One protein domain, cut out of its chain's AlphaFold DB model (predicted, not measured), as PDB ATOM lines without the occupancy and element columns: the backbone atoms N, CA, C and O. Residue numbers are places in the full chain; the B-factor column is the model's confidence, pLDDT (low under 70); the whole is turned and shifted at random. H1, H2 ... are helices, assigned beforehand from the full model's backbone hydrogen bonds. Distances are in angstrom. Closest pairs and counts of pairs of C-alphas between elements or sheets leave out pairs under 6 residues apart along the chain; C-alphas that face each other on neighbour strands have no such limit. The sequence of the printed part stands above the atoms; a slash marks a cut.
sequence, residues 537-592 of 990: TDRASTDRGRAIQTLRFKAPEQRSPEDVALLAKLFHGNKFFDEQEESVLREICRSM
ATOM      1  N   THR A 537     112.883 146.272 142.815       43.19
ATOM      2  CA  THR A 537     113.058 144.944 142.211       43.19
ATOM      3  C   THR A 537     112.901 144.951 140.693       43.19
ATOM      4  O   THR A 537     113.733 144.364 140.001       43.19
ATOM      5  N   ASP A 538     111.907 145.656 140.143       47.09
ATOM      6  CA  ASP A 538     111.612 145.579 138.700       47.09
ATOM      7  C   ASP A 538     112.608 146.352 137.821       47.09
ATOM      8  O   ASP A 538     112.915 145.933 136.700       47.09
ATOM      9  N   ARG A 539     113.216 147.427 138.341       49.75
ATOM     10  CA  ARG A 539     114.321 148.116 137.648       49.75
ATOM     11  C   ARG A 539     115.571 147.239 137.583       49.75
ATOM     12  O   ARG A 539     116.147 147.084 136.508       49.75
ATOM     13  N   ALA A 540     115.940 146.600 138.696       55.69
ATOM     14  CA  ALA A 540     117.049 145.647 138.736       55.69
ATOM     15  C   ALA A 540     116.786 144.415 137.850       55.69
ATOM     16  O   ALA A 540     117.693 143.952 137.163       55.69
ATOM     17  N   SER A 541     115.543 143.920 137.811       61.97
ATOM     18  CA  SER A 541     115.088 142.865 136.892       61.97
ATOM     19  C   SER A 541     115.300 143.259 135.423       61.97
ATOM     20  O   SER A 541     115.910 142.512 134.655       61.97
ATOM     21  N   THR A 542     114.879 144.469 135.046       72.38
ATOM     22  CA  THR A 542     114.955 144.973 133.666       72.38
ATOM     23  C   THR A 542     116.396 145.222 133.212       72.38
ATOM     24  O   THR A 542     116.786 144.752 132.139       72.38
ATOM     25  N   ASP A 543     117.221 145.894 134.025       80.94
ATOM     26  CA  ASP A 543     118.631 146.142 133.682       80.94
ATOM     27  C   ASP A 543     119.443 144.825 133.655       80.94
ATOM     28  O   ASP A 543     120.245 144.631 132.738       80.94
ATOM     29  N   ARG A 544     119.169 143.848 134.542       85.25
ATOM     30  CA  ARG A 544     119.744 142.484 134.446       85.25
ATOM     31  C   ARG A 544     119.289 141.749 133.183       85.25
ATOM     32  O   ARG A 544     120.104 141.089 132.542       85.25
ATOM     33  N   GLY A 545     118.021 141.877 132.790       84.19
ATOM     34  CA  GLY A 545     117.493 141.307 131.549       84.19
ATOM     35  C   GLY A 545     118.224 141.826 130.306       84.19
ATOM     36  O   GLY A 545     118.649 141.034 129.463       84.19
ATOM     37  N   ARG A 546     118.450 143.145 130.234       87.75
ATOM     38  CA  ARG A 546     119.251 143.769 129.168       87.75
ATOM     39  C   ARG A 546     120.720 143.348 129.230       87.75
ATOM     40  O   ARG A 546     121.279 143.005 128.195       87.75
ATOM     41  N   ALA A 547     121.328 143.295 130.415       91.31
ATOM     42  CA  ALA A 547     122.708 142.838 130.578       91.31
ATOM     43  C   ALA A 547     122.911 141.395 130.086       91.31
ATOM     44  O   ALA A 547     123.877 141.123 129.376       91.31
ATOM     45  N   ILE A 548     121.975 140.482 130.378       92.19
ATOM     46  CA  ILE A 548     122.004 139.106 129.854       92.19
ATOM     47  C   ILE A 548     121.978 139.107 128.317       92.19
ATOM     48  O   ILE A 548     122.725 138.349 127.705       92.19
ATOM     49  N   GLN A 549     121.167 139.957 127.677       90.75
ATOM     50  CA  GLN A 549     121.156 140.081 126.214       90.75
ATOM     51  C   GLN A 549     122.482 140.644 125.677       90.75
ATOM     52  O   GLN A 549     123.072 140.052 124.775       90.75
ATOM     53  N   THR A 550     122.987 141.740 126.253       93.62
ATOM     54  CA  THR A 550     124.271 142.352 125.875       93.62
ATOM     55  C   THR A 550     125.424 141.349 125.974       93.62
ATOM     56  O   THR A 550     126.173 141.193 125.015       93.62
ATOM     57  N   LEU A 551     125.545 140.616 127.085       94.00
ATOM     58  CA  LEU A 551     126.641 139.664 127.297       94.00
ATOM     59  C   LEU A 551     126.493 138.366 126.477       94.00
ATOM     60  O   LEU A 551     127.506 137.766 126.130       94.00
ATOM     61  N   ARG A 552     125.262 137.935 126.145       92.88
ATOM     62  CA  ARG A 552     125.010 136.772 125.264       92.88
ATOM     63  C   ARG A 552     125.255 137.064 123.784       92.88
ATOM     64  O   ARG A 552     125.656 136.158 123.062       92.88
ATOM     65  N   PHE A 553     124.953 138.279 123.320       92.38
ATOM     66  CA  PHE A 553     124.868 138.587 121.885       92.38
ATOM     67  C   PHE A 553     125.901 139.605 121.373       92.38
ATOM     68  O   PHE A 553     125.991 139.784 120.161       92.38
ATOM     69  N   LYS A 554     126.688 140.260 122.243       94.00
ATOM     70  CA  LYS A 554     127.754 141.199 121.843       94.00
ATOM     71  C   LYS A 554     129.114 140.786 122.407       94.00
ATOM     72  O   LYS A 554     129.320 140.757 123.628       94.00
ATOM     73  N   ALA A 555     130.064 140.537 121.506       91.19
ATOM     74  CA  ALA A 555     131.464 140.315 121.864       91.19
ATOM     75  C   ALA A 555     132.073 141.564 122.554       91.19
ATOM     76  O   ALA A 555     131.582 142.673 122.310       91.19
ATOM     77  N   PRO A 556     133.110 141.430 123.406       93.88
ATOM     78  CA  PRO A 556     133.756 142.544 124.124       93.88
ATOM     79  C   PRO A 556     134.095 143.770 123.259       93.88
ATOM     80  O   PRO A 556     133.944 144.923 123.675       93.88
ATOM     81  N   GLU A 557     134.507 143.535 122.018       92.75
ATOM     82  CA  GLU A 557     134.905 144.555 121.050       92.75
ATOM     83  C   GLU A 557     133.691 145.349 120.543       92.75
ATOM     84  O   GLU A 557     133.797 146.553 120.306       92.75
ATOM     85  N   GLN A 558     132.537 144.680 120.428       93.25
ATOM     86  CA  GLN A 558     131.289 145.152 119.812       93.25
ATOM     87  C   GLN A 558     130.342 145.884 120.780       93.25
ATOM     88  O   GLN A 558     129.305 146.396 120.356       93.25
ATOM     89  N   ARG A 559     130.655 145.914 122.080       95.75
ATOM     90  CA  ARG A 559     129.843 146.603 123.097       95.75
ATOM     91  C   ARG A 559     129.987 148.117 122.956       95.75
ATOM     92  O   ARG A 559     131.101 148.638 122.907       95.75
ATOM     93  N   SER A 560     128.858 148.821 122.896       95.31
ATOM     94  CA  SER A 560     128.830 150.284 122.852       95.31
ATOM     95  C   SER A 560     129.188 150.891 124.221       95.31
ATOM     96  O   SER A 560     129.139 150.196 125.240       95.31
ATOM     97  N   PRO A 561     129.484 152.202 124.301       93.81
ATOM     98  CA  PRO A 561     129.620 152.887 125.587       93.81
ATOM     99  C   PRO A 561     128.368 152.760 126.471       93.81
ATOM    100  O   PRO A 561     128.486 152.688 127.689       93.81
ATOM    101  N   GLU A 562     127.177 152.664 125.869       92.38
ATOM    102  CA  GLU A 562     125.910 152.454 126.583       92.38
ATOM    103  C   GLU A 562     125.770 151.023 127.122       92.38
ATOM    104  O   GLU A 562     125.271 150.839 128.230       92.38
ATOM    105  N   ASP A 563     126.234 150.011 126.376       93.12
ATOM    106  CA  ASP A 563     126.321 148.628 126.864       93.12
ATOM    107  C   ASP A 563     127.262 148.543 128.073       93.12
ATOM    108  O   ASP A 563     126.933 147.920 129.080       93.12
ATOM    109  N   VAL A 564     128.427 149.193 127.991       95.00
ATOM    110  CA  VAL A 564     129.415 149.229 129.080       95.00
ATOM    111  C   VAL A 564     128.860 149.981 130.296       95.00
ATOM    112  O   VAL A 564     128.986 149.488 131.414       95.00
ATOM    113  N   ALA A 565     128.177 151.112 130.099       90.69
ATOM    114  CA  ALA A 565     127.527 151.858 131.179       90.69
ATOM    115  C   ALA A 565     126.354 151.090 131.823       90.69
ATOM    116  O   ALA A 565     126.145 151.189 133.029       90.69
ATOM    117  N   LEU A 566     125.605 150.292 131.053       92.25
ATOM    118  CA  LEU A 566     124.591 149.376 131.585       92.25
ATOM    119  C   LEU A 566     125.223 148.292 132.470       92.25
ATOM    120  O   LEU A 566     124.705 148.010 133.548       92.25
ATOM    121  N   LEU A 567     126.342 147.705 132.034       93.06
ATOM    122  CA  LEU A 567     127.066 146.690 132.803       93.06
ATOM    123  C   LEU A 567     127.701 147.271 134.075       93.06
ATOM    124  O   LEU A 567     127.654 146.622 135.117       93.06
ATOM    125  N   ALA A 568     128.191 148.515 134.040       91.00
ATOM    126  CA  ALA A 568     128.747 149.201 135.211       91.00
ATOM    127  C   ALA A 568     127.734 149.337 136.365       91.00
ATOM    128  O   ALA A 568     128.103 149.211 137.532       91.00
ATOM    129  N   LYS A 569     126.435 149.492 136.065       89.25
ATOM    130  CA  LYS A 569     125.374 149.518 137.091       89.25
ATOM    131  C   LYS A 569     125.222 148.207 137.867       89.25
ATOM    132  O   LYS A 569     124.642 148.223 138.948       89.25
ATOM    133  N   LEU A 570     125.697 147.076 137.338       86.44
ATOM    134  CA  LEU A 570     125.635 145.784 138.033       86.44
ATOM    135  C   LEU A 570     126.610 145.703 139.215       86.44
ATOM    136  O   LEU A 570     126.435 144.842 140.074       86.44
ATOM    137  N   PHE A 571     127.622 146.575 139.239       83.75
ATOM    138  CA  PHE A 571     128.652 146.628 140.275       83.75
ATOM    139  C   PHE A 571     128.326 147.588 141.428       83.75
ATOM    140  O   PHE A 571     128.899 147.432 142.503       83.75
ATOM    141  N   HIS A 572     127.409 148.545 141.226       78.62
ATOM    142  CA  HIS A 572     127.039 149.544 142.235       78.62
ATOM    143  C   HIS A 572     126.596 148.902 143.557       78.62
ATOM    144  O   HIS A 572     125.665 148.091 143.584       78.62
ATOM    145  N   GLY A 573     127.221 149.321 144.657       76.12
ATOM    146  CA  GLY A 573     126.952 148.809 146.002       76.12
ATOM    147  C   GLY A 573     127.824 147.615 146.403       76.12
ATOM    148  O   GLY A 573     127.645 147.076 147.498       76.12
ATOM    149  N   ASN A 574     128.768 147.195 145.555       82.06
ATOM    150  CA  ASN A 574     129.877 146.342 145.963       82.06
ATOM    151  C   ASN A 574     131.135 147.198 146.157       82.06
ATOM    152  O   ASN A 574     131.807 147.551 145.186       82.06
ATOM    153  N   LYS A 575     131.487 147.440 147.427       84.06
ATOM    154  CA  LYS A 575     132.610 148.289 147.867       84.06
ATOM    155  C   LYS A 575     133.898 148.104 147.064       84.06
ATOM    156  O   LYS A 575     134.507 149.090 146.675       84.06
ATOM    157  N   PHE A 576     134.282 146.858 146.772       85.19
ATOM    158  CA  PHE A 576     135.513 146.567 146.030       85.19
ATOM    159  C   PHE A 576     135.540 147.224 144.642       85.19
ATOM    160  O   PHE A 576     136.602 147.633 144.181       85.19
ATOM    161  N   PHE A 577     134.380 147.326 143.988       86.38
ATOM    162  CA  PHE A 577     134.217 147.965 142.685       86.38
ATOM    163  C   PHE A 577     133.862 149.450 142.808       86.38
ATOM    164  O   PHE A 577     134.359 150.240 142.012       86.38
ATOM    165  N   ASP A 578     133.077 149.845 143.816       85.56
ATOM    166  CA  ASP A 578     132.766 151.258 144.091       85.56
ATOM    167  C   ASP A 578     134.038 152.088 144.418       85.56
ATOM    168  O   ASP A 578     134.053 153.299 144.214       85.56
ATOM    169  N   GLU A 579     135.118 151.442 144.883       90.25
ATOM    170  CA  GLU A 579     136.441 152.042 145.143       90.25
ATOM    171  C   GLU A 579     137.359 152.154 143.897       90.25
ATOM    172  O   GLU A 579     138.432 152.753 143.989       90.25
ATOM    173  N   GLN A 580     136.985 151.596 142.736       90.88
ATOM    174  CA  GLN A 580     137.831 151.601 141.527       90.88
ATOM    175  C   GLN A 580     137.611 152.835 140.642       90.88
ATOM    176  O   GLN A 580     136.517 153.395 140.569       90.88
ATOM    177  N   GLU A 581     138.637 153.220 139.874       92.25
ATOM    178  CA  GLU A 581     138.491 154.273 138.863       92.25
ATOM    179  C   GLU A 581     137.505 153.842 137.758       92.25
ATOM    180  O   GLU A 581     137.525 152.705 137.280       92.25
ATOM    181  N   GLU A 582     136.662 154.771 137.293       88.81
ATOM    182  CA  GLU A 582     135.635 154.485 136.283       88.81
ATOM    183  C   GLU A 582     136.222 153.945 134.962       88.81
ATOM    184  O   GLU A 582     135.567 153.182 134.251       88.81
ATOM    185  N   SER A 583     137.470 154.297 134.631       91.19
ATOM    186  CA  SER A 583     138.204 153.746 133.483       91.19
ATOM    187  C   SER A 583     138.422 152.231 133.606       91.19
ATOM    188  O   SER A 583     138.097 151.487 132.677       91.19
ATOM    189  N   VAL A 584     138.874 151.771 134.775       93.12
ATOM    190  CA  VAL A 584     139.102 150.358 135.112       93.12
ATOM    191  C   VAL A 584     137.777 149.597 135.148       93.12
ATOM    192  O   VAL A 584     137.661 148.524 134.556       93.12
ATOM    193  N   LEU A 585     136.730 150.177 135.750       91.81
ATOM    194  CA  LEU A 585     135.389 149.578 135.748       91.81
ATOM    195  C   LEU A 585     134.843 149.380 134.330       91.81
ATOM    196  O   LEU A 585     134.278 148.324 134.033       91.81
ATOM    197  N   ARG A 586     135.039 150.351 133.429       91.62
ATOM    198  CA  ARG A 586     134.645 150.231 132.016       91.62
ATOM    199  C   ARG A 586     135.405 149.107 131.303       91.62
ATOM    200  O   ARG A 586     134.796 148.399 130.501       91.62
ATOM    201  N   GLU A 587     136.689 148.896 131.597       93.56
ATOM    202  CA  GLU A 587     137.490 147.801 131.023       93.56
ATOM    203  C   GLU A 587     137.065 146.414 131.549       93.56
ATOM    204  O   GLU A 587     136.896 145.478 130.760       93.56
ATOM    205  N   ILE A 588     136.766 146.300 132.849       92.56
ATOM    206  CA  ILE A 588     136.182 145.093 133.463       92.56
ATOM    207  C   ILE A 588     134.816 144.775 132.827       92.56
ATOM    208  O   ILE A 588     134.581 143.656 132.365       92.56
ATOM    209  N   CYS A 589     133.928 145.769 132.721       93.69
ATOM    210  CA  CYS A 589     132.617 145.629 132.073       93.69
ATOM    211  C   CYS A 589     132.730 145.222 130.596       93.69
ATOM    212  O   CYS A 589     131.923 144.435 130.092       93.69
ATOM    213  N   ARG A 590     133.739 145.738 129.887       94.00
ATOM    214  CA  ARG A 590     133.998 145.361 128.496       94.00
ATOM    215  C   ARG A 590     134.445 143.906 128.375       94.00
ATOM    216  O   ARG A 590     133.969 143.222 127.475       94.00
ATOM    217  N   SER A 591     135.279 143.434 129.300       91.88
ATOM    218  CA  SER A 591     135.873 142.088 129.285       91.88
ATOM    219  C   SER A 591     134.951 140.979 129.820       91.88
ATOM    220  O   SER A 591     135.182 139.806 129.542       91.88
ATOM    221  N   MET A 592     133.891 141.328 130.558       93.12
ATOM    222  CA  MET A 592     132.943 140.384 131.176       93.12
ATOM    223  C   MET A 592     132.329 139.374 130.183       93.12
ATOM    224  O   MET A 592     131.863 139.749 129.103       93.12
TER     225      MET A 592
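What this domain is: This is residues 537 to 592 of the 990 residues of an uncharacterized protein of Symbiodinium microadriaticum (UniProt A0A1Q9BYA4). Short helix H2 sits between the long helix H1 and helix H4 and packs on both, while H1 and H4 stay apart from each other. After H2 the chain swings out to the tiny helix H3, then folds back into H4. The printed part has 56 residues with four named helices, H1, H2, H3 and H4 in chain order, and no named strand; its class is all helix. It is compact, with a radius of gyration of the C-alphas of 11.1 A, and flat, spanning 30 by 29 by 14 A.

Where its parts are: Find C-alpha 537 at (113.058, 144.944, 142.211); from there H1 runs 24.4 A through residues 537 to 553. Next, look at C-alpha 561 at (129.620, 152.887, 125.587), where H2 begins; it covers residues 561 to 568 in 10.3 A. H3 is residues 575 to 578, 4.8 A long. H4, residues 582 to 591, runs 14.2 A and ends at C-alpha 591, (135.873, 142.088, 129.285).

How they stand to each other: Look first at Ala 547 and Leu 567, whose C-alphas, 6.2 A apart, are the closest of H1 and H2. These helices touch, H1 with residues 543 to 550 alone, at a steep tilt of 57 degrees, opposite ways. H2 touches H4 about perpendicular, at 86 degrees; their closest C-alphas, of Val 564 and Cys 589, are 5.7 A apart. H3 and H4 are close but not clearly touching, with the C-alphas of Phe 577 and Leu 585 closest at 7.2 A. H3 is apart from H1 and H2. In H1, H2 and H4 every O i to N i+4 pair is within hydrogen-bond range; H3 is too short for such a pair.

The domain as a whole: The C-alphas of Thr 537 and Glu 557, 30.4 A apart, are the two farthest apart. The printed part has no cut. The link from H3 to H4 is tight; those from H1 to H2 and H2 to H3 are short. The model's mean pLDDT over the printed part is 86.4, with residues 537 to 541 under 70.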